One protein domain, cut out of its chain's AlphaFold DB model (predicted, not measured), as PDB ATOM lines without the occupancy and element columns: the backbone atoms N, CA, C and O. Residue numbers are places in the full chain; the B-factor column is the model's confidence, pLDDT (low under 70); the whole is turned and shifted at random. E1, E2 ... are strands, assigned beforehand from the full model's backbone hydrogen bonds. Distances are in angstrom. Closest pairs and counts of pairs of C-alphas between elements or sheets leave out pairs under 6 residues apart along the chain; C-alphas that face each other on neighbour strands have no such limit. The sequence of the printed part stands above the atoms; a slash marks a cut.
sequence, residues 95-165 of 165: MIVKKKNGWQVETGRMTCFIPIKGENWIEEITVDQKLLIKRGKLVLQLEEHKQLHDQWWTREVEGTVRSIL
ATOM      1  N   MET A  95     -11.412 -28.421 -60.621       83.00
ATOM      2  CA  MET A  95     -10.262 -29.221 -60.219       83.00
ATOM      3  C   MET A  95     -10.756 -30.470 -59.502       83.00
ATOM      4  O   MET A  95     -11.539 -30.391 -58.559       83.00
ATOM      5  N   ILE A  96     -10.287 -31.634 -59.948       90.69
ATOM      6  CA  ILE A  96     -10.512 -32.897 -59.249       90.69
ATOM      7  C   ILE A  96      -9.158 -33.405 -58.776       90.69
ATOM      8  O   ILE A  96      -8.294 -33.743 -59.583       90.69
ATOM      9  N   VAL A  97      -8.978 -33.477 -57.461       93.06
ATOM     10  CA  VAL A  97      -7.756 -33.976 -56.833       93.06
ATOM     11  C   VAL A  97      -8.050 -35.316 -56.180       93.06
ATOM     12  O   VAL A  97      -8.838 -35.405 -55.237       93.06
ATOM     13  N   LYS A  98      -7.379 -36.376 -56.642       94.00
ATOM     14  CA  LYS A  98      -7.391 -37.663 -55.941       94.00
ATOM     15  C   LYS A  98      -6.598 -37.527 -54.639       94.00
ATOM     16  O   LYS A  98      -5.424 -37.167 -54.651       94.00
ATOM     17  N   LYS A  99      -7.237 -37.825 -53.512       94.62
ATOM     18  CA  LYS A  99      -6.625 -37.905 -52.180       94.62
ATOM     19  C   LYS A  99      -6.522 -39.377 -51.764       94.62
ATOM     20  O   LYS A  99      -7.052 -40.264 -52.427       94.62
ATOM     21  N   LYS A 100      -5.863 -39.650 -50.632       93.25
ATOM     22  CA  LYS A 100      -5.710 -41.017 -50.096       93.25
ATOM     23  C   LYS A 100      -7.056 -41.722 -49.856       93.25
ATOM     24  O   LYS A 100      -7.158 -42.918 -50.100       93.25
ATOM     25  N   ASN A 101      -8.071 -40.981 -49.402       93.44
ATOM     26  CA  ASN A 101      -9.348 -41.536 -48.933       93.44
ATOM     27  C   ASN A 101     -10.555 -41.154 -49.811       93.44
ATOM     28  O   ASN A 101     -11.688 -41.413 -49.416       93.44
ATOM     29  N   GLY A 102     -10.346 -40.503 -50.957       95.38
ATOM     30  CA  GLY A 102     -11.437 -39.880 -51.705       95.38
ATOM     31  C   GLY A 102     -10.978 -39.011 -52.861       95.38
ATOM     32  O   GLY A 102      -9.791 -38.943 -53.190       95.38
ATOM     33  N   TRP A 103     -11.935 -38.295 -53.428       97.31
ATOM     34  CA  TRP A 103     -11.730 -37.255 -54.419       97.31
ATOM     35  C   TRP A 103     -12.222 -35.929 -53.859       97.31
ATOM     36  O   TRP A 103     -13.332 -35.837 -53.342       97.31
ATOM     37  N   GLN A 104     -11.387 -34.906 -53.983       96.25
ATOM     38  CA  GLN A 104     -11.756 -33.528 -53.706       96.25
ATOM     39  C   GLN A 104     -12.117 -32.860 -55.029       96.25
ATOM     40  O   GLN A 104     -11.306 -32.856 -55.955       96.25
ATOM     41  N   VAL A 105     -13.334 -32.338 -55.116       95.25
ATOM     42  CA  VAL A 105     -13.868 -31.647 -56.288       95.25
ATOM     43  C   VAL A 105     -14.033 -30.175 -55.941       95.25
ATOM     44  O   VAL A 105     -14.761 -29.843 -55.011       95.25
ATOM     45  N   GLU A 106     -13.383 -29.300 -56.698       92.69
ATOM     46  CA  GLU A 106     -13.439 -27.848 -56.532       92.69
ATOM     47  C   GLU A 106     -14.023 -27.207 -57.789       92.69
ATOM     48  O   GLU A 106     -13.518 -27.403 -58.894       92.69
ATOM     49  N   THR A 107     -15.092 -26.427 -57.635       86.56
ATOM     50  CA  THR A 107     -15.782 -25.736 -58.743       86.56
ATOM     51  C   THR A 107     -15.746 -24.213 -58.582       86.56
ATOM     52  O   THR A 107     -16.643 -23.496 -59.027       86.56
ATOM     53  N   GLY A 108     -14.697 -23.701 -57.935       84.62
ATOM     54  CA  GLY A 108     -14.543 -22.292 -57.581       84.62
ATOM     55  C   GLY A 108     -14.919 -22.061 -56.122       84.62
ATOM     56  O   GLY A 108     -14.108 -22.295 -55.238       84.62
ATOM     57  N   ARG A 109     -16.149 -21.607 -55.859       88.31
ATOM     58  CA  ARG A 109     -16.607 -21.313 -54.486       88.31
ATOM     59  C   ARG A 109     -16.942 -22.557 -53.671       88.31
ATOM     60  O   ARG A 109     -16.971 -22.472 -52.449       88.31
ATOM     61  N   MET A 110     -17.233 -23.673 -54.336       93.06
ATOM     62  CA  MET A 110     -17.635 -24.919 -53.692       93.06
ATOM     63  C   MET A 110     -16.503 -25.942 -53.732       93.06
ATOM     64  O   MET A 110     -15.934 -26.195 -54.799       93.06
ATOM     65  N   THR A 111     -16.264 -26.583 -52.590       95.19
ATOM     66  CA  THR A 111     -15.416 -27.770 -52.465       95.19
ATOM     67  C   THR A 111     -16.251 -28.921 -51.919       95.19
ATOM     68  O   THR A 111     -16.990 -28.757 -50.953       95.19
ATOM     69  N   CYS A 112     -16.138 -30.093 -52.536       96.81
ATOM     70  CA  CYS A 112     -16.835 -31.314 -52.142       96.81
ATOM     71  C   CYS A 112     -15.828 -32.453 -51.969       96.81
ATOM     72  O   CYS A 112     -14.939 -32.620 -52.807       96.81
ATOM     73  N   PHE A 113     -15.977 -33.251 -50.911       97.00
ATOM     74  CA  PHE A 113     -15.202 -34.475 -50.727       97.00
ATOM     75  C   PHE A 113     -16.076 -35.717 -50.904       97.00
ATOM     76  O   PHE A 113     -17.036 -35.935 -50.164       97.00
ATOM     77  N   ILE A 114     -15.691 -36.560 -51.862       96.62
ATOM     78  CA  ILE A 114     -16.333 -37.840 -52.162       96.62
ATOM     79  C   ILE A 114     -15.409 -38.954 -51.651       96.62
ATOM     80  O   ILE A 114     -14.322 -39.127 -52.210       96.62
ATOM     81  N   PRO A 115     -15.773 -39.696 -50.594       95.69
ATOM     82  CA  PRO A 115     -14.938 -40.774 -50.079       95.69
ATOM     83  C   PRO A 115     -14.898 -41.976 -51.041       95.69
ATOM     84  O   PRO A 115     -15.829 -42.215 -51.802       95.69
ATOM     85  N   ILE A 116     -13.815 -42.763 -50.993       94.12
ATOM     86  CA  ILE A 116     -13.684 -44.004 -51.791       94.12
ATOM     87  C   ILE A 116     -14.623 -45.107 -51.284       94.12
ATOM     88  O   ILE A 116     -15.055 -45.955 -52.060       94.12
ATOM     89  N   LYS A 117     -14.901 -45.122 -49.979       90.38
ATOM     90  CA  LYS A 117     -15.684 -46.162 -49.308       90.38
ATOM     91  C   LYS A 117     -16.343 -45.628 -48.045       90.38
ATOM     92  O   LYS A 117     -15.887 -44.636 -47.478       90.38
ATOM     93  N   GLY A 118     -17.336 -46.364 -47.560       88.50
ATOM     94  CA  GLY A 118     -18.071 -46.057 -46.336       88.50
ATOM     95  C   GLY A 118     -19.564 -45.899 -46.596       88.50
ATOM     96  O   GLY A 118     -20.059 -46.223 -47.671       88.50
ATOM     97  N   GLU A 119     -20.286 -45.426 -45.584       88.94
ATOM     98  CA  GLU A 119     -21.732 -45.175 -45.679       88.94
ATOM     99  C   GLU A 119     -22.053 -43.787 -46.254       88.94
ATOM    100  O   GLU A 119     -23.141 -43.558 -46.780       88.94
ATOM    101  N   ASN A 120     -21.112 -42.848 -46.135       92.25
ATOM    102  CA  ASN A 120     -21.257 -41.503 -46.677       92.25
ATOM    103  C   ASN A 120     -20.862 -41.522 -48.151       92.25
ATOM    104  O   ASN A 120     -19.771 -41.965 -48.492       92.25
ATOM    105  N   TRP A 121     -21.723 -40.992 -49.011       91.62
ATOM    106  CA  TRP A 121     -21.419 -40.743 -50.421       91.62
ATOM    107  C   TRP A 121     -20.812 -39.356 -50.636       91.62
ATOM    108  O   TRP A 121     -20.049 -39.142 -51.575       91.62
ATOM    109  N   ILE A 122     -21.126 -38.421 -49.741       95.75
ATOM    110  CA  ILE A 122     -20.535 -37.086 -49.679       95.75
ATOM    111  C   ILE A 122     -20.086 -36.874 -48.236       95.75
ATOM    112  O   ILE A 122     -20.916 -36.863 -47.327       95.75
ATOM    113  N   GLU A 123     -18.787 -36.717 -47.998       96.12
ATOM    114  CA  GLU A 123     -18.293 -36.514 -46.631       96.12
ATOM    115  C   GLU A 123     -18.555 -35.082 -46.170       96.12
ATOM    116  O   GLU A 123     -19.052 -34.865 -45.065       96.12
ATOM    117  N   GLU A 124     -18.268 -34.110 -47.034       96.88
ATOM    118  CA  GLU A 124     -18.476 -32.697 -46.753       96.88
ATOM    119  C   GLU A 124     -18.627 -31.870 -48.027       96.88
ATOM    120  O   GLU A 124     -18.034 -32.179 -49.064       96.88
ATOM    121  N   ILE A 125     -19.409 -30.795 -47.919       97.56
ATOM    122  CA  ILE A 125     -19.448 -29.708 -48.896       97.56
ATOM    123  C   ILE A 125     -19.210 -28.401 -48.154       97.56
ATOM    124  O   ILE A 125     -19.919 -28.076 -47.193       97.56
ATOM    125  N   THR A 126     -18.232 -27.638 -48.631       96.81
ATOM    126  CA  THR A 126     -17.971 -26.271 -48.194       96.81
ATOM    127  C   THR A 126     -18.282 -25.298 -49.325       96.81
ATOM    128  O   THR A 126     -18.080 -25.602 -50.500       96.81
ATOM    129  N   VAL A 127     -18.797 -24.122 -48.970       95.12
ATOM    130  CA  VAL A 127     -18.980 -22.993 -49.887       95.12
ATOM    131  C   VAL A 127     -18.337 -21.776 -49.248       95.12
ATOM    132  O   VAL A 127     -18.622 -21.477 -48.091       95.12
ATOM    133  N   ASP A 128     -17.435 -21.113 -49.968       92.88
ATOM    134  CA  ASP A 128     -16.599 -20.026 -49.440       92.88
ATOM    135  C   ASP A 128     -15.932 -20.409 -48.114       92.88
ATOM    136  O   ASP A 128     -15.947 -19.659 -47.140       92.88
ATOM    137  N   GLN A 129     -15.395 -21.634 -48.069       91.50
ATOM    138  CA  GLN A 129     -14.739 -22.232 -46.898       91.50
ATOM    139  C   GLN A 129     -15.664 -22.471 -45.690       91.50
ATOM    140  O   GLN A 129     -15.224 -23.007 -44.674       91.50
ATOM    141  N   LYS A 130     -16.961 -22.160 -45.791       96.94
ATOM    142  CA  LYS A 130     -17.954 -22.479 -44.765       96.94
ATOM    143  C   LYS A 130     -18.511 -23.879 -44.998       96.94
ATOM    144  O   LYS A 130     -19.069 -24.159 -46.056       96.94
ATOM    145  N   LEU A 131     -18.396 -24.750 -43.997       96.88
ATOM    146  CA  LEU A 131     -19.015 -26.076 -44.015       96.88
ATOM    147  C   LEU A 131     -20.544 -25.950 -44.007       96.88
ATOM    148  O   LEU A 131     -21.103 -25.350 -43.088       96.88
ATOM    149  N   LEU A 132     -21.205 -26.521 -45.017       96.81
ATOM    150  CA  LEU A 132     -22.665 -26.493 -45.153       96.81
ATOM    151  C   LEU A 132     -23.300 -27.876 -45.029       96.81
ATOM    152  O   LEU A 132     -24.357 -28.010 -44.420       96.81
ATOM    153  N   ILE A 133     -22.667 -28.900 -45.603       95.88
ATOM    154  CA  ILE A 133     -23.180 -30.274 -45.601       95.88
ATOM    155  C   ILE A 133     -22.095 -31.187 -45.056       95.88
ATOM    156  O   ILE A 133     -20.921 -31.019 -45.382       95.88
ATOM    157  N   LYS A 134     -22.498 -32.172 -44.253       96.44
ATOM    158  CA  LYS A 134     -21.617 -33.221 -43.748       96.44
ATOM    159  C   LYS A 134     -22.329 -34.569 -43.787       96.44
ATOM    160  O   LYS A 134     -23.503 -34.634 -43.435       96.44
ATOM    161  N   ARG A 135     -21.604 -35.632 -44.143       94.62
ATOM    162  CA  ARG A 135     -22.062 -37.034 -44.099       94.62
ATOM    163  C   ARG A 135     -23.374 -37.264 -44.859       94.62
ATOM    164  O   ARG A 135     -24.334 -37.791 -44.307       94.62
ATOM    165  N   GLY A 136     -23.411 -36.864 -46.128       94.44
ATOM    166  CA  GLY A 136     -24.504 -37.208 -47.032       94.44
ATOM    167  C   GLY A 136     -24.534 -38.718 -47.271       94.44
ATOM    168  O   GLY A 136     -23.548 -39.284 -47.749       94.44
ATOM    169  N   LYS A 137     -25.652 -39.362 -46.931       91.12
ATOM    170  CA  LYS A 137     -25.854 -40.813 -47.027       91.12
ATOM    171  C   LYS A 137     -27.043 -41.137 -47.923       91.12
ATOM    172  O   LYS A 137     -27.962 -40.333 -48.055       91.12
ATOM    173  N   LEU A 138     -27.032 -42.339 -48.489       90.25
ATOM    174  CA  LEU A 138     -28.218 -42.937 -49.093       90.25
ATOM    175  C   LEU A 138     -28.968 -43.725 -48.021       90.25
ATOM    176  O   LEU A 138     -28.376 -44.582 -47.359       90.25
ATOM    177  N   VAL A 139     -30.255 -43.430 -47.873       89.19
ATOM    178  CA  VAL A 139     -31.165 -44.131 -46.964       89.19
ATOM    179  C   VAL A 139     -32.164 -44.897 -47.817       89.19
ATOM    180  O   VAL A 139     -32.739 -44.341 -48.752       89.19
ATOM    181  N   LEU A 140     -32.338 -46.179 -47.513       85.94
ATOM    182  CA  LEU A 140     -33.377 -47.016 -48.092       85.94
ATOM    183  C   LEU A 140     -34.422 -47.281 -47.009       85.94
ATOM    184  O   LEU A 140     -34.079 -47.811 -45.957       85.94
ATOM    185  N   GLN A 141     -35.680 -46.956 -47.280       87.81
ATOM    186  CA  GLN A 141     -36.809 -47.369 -46.450       87.81
ATOM    187  C   GLN A 141     -37.592 -48.444 -47.198       87.81
ATOM    188  O   GLN A 141     -37.927 -48.274 -48.372       87.81
ATOM    189  N   LEU A 142     -37.833 -49.564 -46.528       86.69
ATOM    190  CA  LEU A 142     -38.630 -50.675 -47.029       86.69
ATOM    191  C   LEU A 142     -39.838 -50.871 -46.125       86.69
ATOM    192  O   LEU A 142     -39.732 -50.747 -44.907       86.69
ATOM    193  N   GLU A 143     -40.958 -51.241 -46.728       87.94
ATOM    194  CA  GLU A 143     -42.155 -51.657 -46.013       87.94
ATOM    195  C   GLU A 143     -42.410 -53.140 -46.292       87.94
ATOM    196  O   GLU A 143     -42.495 -53.572 -47.443       87.94
ATOM    197  N   GLU A 144     -42.498 -53.935 -45.229       87.81
ATOM    198  CA  GLU A 144     -42.838 -55.350 -45.292       87.81
ATOM    199  C   GLU A 144     -44.265 -55.544 -44.775       87.81
ATOM    200  O   GLU A 144     -44.554 -55.255 -43.612       87.81
ATOM    201  N   HIS A 145     -45.144 -56.088 -45.620       86.50
ATOM    202  CA  HIS A 145     -46.479 -56.521 -45.212       86.50
ATOM    203  C   HIS A 145     -46.496 -58.023 -44.974       86.50
ATOM    204  O   HIS A 145     -46.077 -58.808 -45.830       86.50
ATOM    205  N   LYS A 146     -47.040 -58.443 -43.834       87.88
ATOM    206  CA  LYS A 146     -47.221 -59.858 -43.519       87.88
ATOM    207  C   LYS A 146     -48.612 -60.109 -42.963       87.88
ATOM    208  O   LYS A 146     -49.000 -59.507 -41.966       87.88
ATOM    209  N   GLN A 147     -49.343 -61.031 -43.582       87.62
ATOM    210  CA  GLN A 147     -50.600 -61.526 -43.031       87.62
ATOM    211  C   GLN A 147     -50.301 -62.683 -42.068       87.62
ATOM    212  O   GLN A 147     -49.677 -63.676 -42.448       87.62
ATOM    213  N   LEU A 148     -50.710 -62.543 -40.809       87.12
ATOM    214  CA  LEU A 148     -50.584 -63.563 -39.767       87.12
ATOM    215  C   LEU A 148     -51.915 -63.660 -39.024       87.12
ATOM    216  O   LEU A 148     -52.368 -62.664 -38.472       87.12
ATOM    217  N   HIS A 149     -52.509 -64.856 -38.985       84.81
ATOM    218  CA  HIS A 149     -53.784 -65.119 -38.298       84.81
ATOM    219  C   HIS A 149     -54.892 -64.119 -38.689       84.81
ATOM    220  O   HIS A 149     -55.501 -63.494 -37.826       84.81
ATOM    221  N   ASP A 150     -55.092 -63.912 -39.997       83.94
ATOM    222  CA  ASP A 150     -56.069 -62.967 -40.569       83.94
ATOM    223  C   ASP A 150     -55.898 -61.490 -40.165       83.94
ATOM    224  O   ASP A 150     -56.766 -60.658 -40.425       83.94
ATOM    225  N   GLN A 151     -54.740 -61.135 -39.604       79.06
ATOM    226  CA  GLN A 151     -54.343 -59.762 -39.308       79.06
ATOM    227  C   GLN A 151     -53.167 -59.335 -40.189       79.06
ATOM    228  O   GLN A 151     -52.257 -60.121 -40.466       79.06
ATOM    229  N   TRP A 152     -53.176 -58.070 -40.613       81.75
ATOM    230  CA  TRP A 152     -52.085 -57.462 -41.370       81.75
ATOM    231  C   TRP A 152     -51.088 -56.800 -40.431       81.75
ATOM    232  O   TRP A 152     -51.453 -55.987 -39.586       81.75
ATOM    233  N   TRP A 153     -49.819 -57.130 -40.629       84.75
ATOM    234  CA  TRP A 153     -48.695 -56.502 -39.960       84.75
ATOM    235  C   TRP A 153     -47.879 -55.730 -40.980       84.75
ATOM    236  O   TRP A 153     -47.537 -56.272 -42.031       84.75
ATOM    237  N   THR A 154     -47.542 -54.493 -40.631       83.44
ATOM    238  CA  THR A 154     -46.610 -53.658 -41.384       83.44
ATOM    239  C   THR A 154     -45.345 -53.482 -40.561       83.44
ATOM    240  O   THR A 154     -45.407 -53.181 -39.367       83.44
ATOM    241  N   ARG A 155     -44.190 -53.668 -41.196       82.25
ATOM    242  CA  ARG A 155     -42.883 -53.375 -40.614       82.25
ATOM    243  C   ARG A 155     -42.122 -52.444 -41.540       82.25
ATOM    244  O   ARG A 155     -41.875 -52.788 -42.691       82.25
ATOM    245  N   GLU A 156     -41.705 -51.305 -41.007       81.75
ATOM    246  CA  GLU A 156     -40.762 -50.420 -41.678       81.75
ATOM    247  C   GLU A 156     -39.328 -50.864 -41.357       81.75
ATOM    248  O   GLU A 156     -38.990 -51.166 -40.208       81.75
ATOM    249  N   VAL A 157     -38.486 -50.946 -42.384       78.50
ATOM    250  CA  VAL A 157     -37.071 -51.299 -42.266       78.50
ATOM    251  C   VAL A 157     -36.242 -50.206 -42.921       78.50
ATOM    252  O   VAL A 157     -36.307 -50.008 -44.133       78.50
ATOM    253  N   GLU A 158     -35.420 -49.529 -42.123       78.88
ATOM    254  CA  GLU A 158     -34.405 -48.608 -42.627       78.88
ATOM    255  C   GLU A 158     -33.092 -49.368 -42.871       78.88
ATOM    256  O   GLU A 158     -32.533 -50.000 -41.971       78.88
ATOM    257  N   GLY A 159     -32.607 -49.325 -44.108       74.50
ATOM    258  CA  GLY A 159     -31.323 -49.877 -44.518       74.50
ATOM    259  C   GLY A 159     -30.357 -48.777 -44.946       74.50
ATOM    260  O   GLY A 159     -30.733 -47.822 -45.626       74.50
ATOM    261  N   THR A 160     -29.078 -48.939 -44.604       71.56
ATOM    262  CA  THR A 160     -27.996 -48.107 -45.143       71.56
ATOM    263  C   THR A 160     -27.238 -48.858 -46.230       71.56
ATOM    264  O   THR A 160     -26.931 -50.048 -46.105       71.56
ATOM    265  N   VAL A 161     -26.910 -48.164 -47.323       65.44
ATOM    266  CA  VAL A 161     -26.055 -48.732 -48.373       65.44
ATOM    267  C   VAL A 161     -24.617 -48.771 -47.854       65.44
ATOM    268  O   VAL A 161     -24.004 -47.729 -47.626       65.44
ATOM    269  N   ARG A 162     -24.054 -49.970 -47.685       58.81
ATOM    270  CA  ARG A 162     -22.616 -50.153 -47.443       58.81
ATOM    271  C   ARG A 162     -21.921 -50.332 -48.787       58.81
ATOM    272  O   ARG A 162     -22.308 -51.215 -49.547       58.81
ATOM    273  N   SER A 163     -20.912 -49.517 -49.100       50.22
ATOM    274  CA  SER A 163     -20.111 -49.737 -50.311       50.22
ATOM    275  C   SER A 163     -19.381 -51.082 -50.198       50.22
ATOM    276  O   SER A 163     -18.498 -51.231 -49.351       50.22
ATOM    277  N   ILE A 164     -19.748 -52.059 -51.027       45.31
ATOM    278  CA  ILE A 164     -19.057 -53.349 -51.137       45.31
ATOM    279  C   ILE A 164     -17.970 -53.186 -52.206       45.31
ATOM    280  O   ILE A 164     -18.158 -53.602 -53.345       45.31
ATOM    281  N   LEU A 165     -16.881 -52.490 -51.876       42.00
ATOM    282  CA  LEU A 165     -15.681 -52.390 -52.715       42.00
ATOM    283  C   LEU A 165     -14.426 -52.449 -51.843       42.00
ATOM    284  O   LEU A 165     -14.378 -51.722 -50.821       42.00
TER     285      LEU A 165
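AT A GLANCE: This is residues 95 to 165 of the 165 residues of an uncharacterized protein of Gracilibacillus boraciitolerans JCM 21714 (UniProt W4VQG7). A single twisted sheet of five strands, E1 to E5, forms a small slab at one end, and a long two-stranded hairpin, E6 and E7, sticks out from it like an arm and makes much of the length. The last strand of the slab, E5, runs on into the arm, and no named part covers either face of the sheet. The printed part has 71 residues with seven named strands, E1 to E7 in chain order, and no named helix; the class is all strand. The slab has the order E1 - E2 - E3 - E4 - E5 and the arm E6 - E7, both antiparallel. The whole is extended, with a radius of gyration of the C-alphas of 18.7 A and spans of 60 by 27 by 13 A.

HOW THE PARTS SIT: E1, residues 95 to 99, is an edge strand and forms a hairpin with E2, residues 102 to 106; N 97 and O 104 are 2.8 A apart, within hydrogen-bond range. E2 forms a hairpin with E3, residues 110 to 115, where N 105 and O 112 are 2.8 A apart. E3 forms a hairpin with E4, residues 120 to 127, where N 111 and O 126 are 2.9 A apart. E4 forms a hairpin with the other edge strand, E5, residues 130 to 137, where N 127 and O 130 are 2.9 A apart. E1 to E5 are a meander, each strand the antiparallel neighbour of the one before, and their sheet is twisted, the strands' lines turning by 61 degrees from edge to edge. E5 runs on into E6, residues 139 to 148, across a break of 1 residue, at 32 degrees, and the two meet only through their link. E6 and E7, residues 151 to 160, form a hairpin at 159 degrees between their directions; N 142 and O 157 are 2.9 A apart, and N 153 and O 146 are 2.8 A apart. The closest C-alphas of E5 and E7 are those of Lys 137 and Thr 160, 7.8 A apart. E4 is apart from E6 and from E7.

IN THESE COORDINATES: E1 begins at C-alpha 95, (-10.262, -29.221, -60.219). From first to last C-alpha, E4 measures 18.9 A and E5 20.1 A. E6 begins at C-alpha 139, (-31.165, -44.131, -46.964), and measures 28.4 A. E7 measures 29.4 A and ends at C-alpha 160, (-27.996, -48.107, -45.143).

THE WHOLE: The outline is a rod, and the C-alphas farthest apart, those of Gly 108 and His 149, are 61.2 A apart. Residues 147 to 152 stand free. The printed part has no cut, and its six links between named strands are tight. The mean pLDDT of the printed part is 87.6; residues 161 to 165, the last of which ends the chain, are under 70.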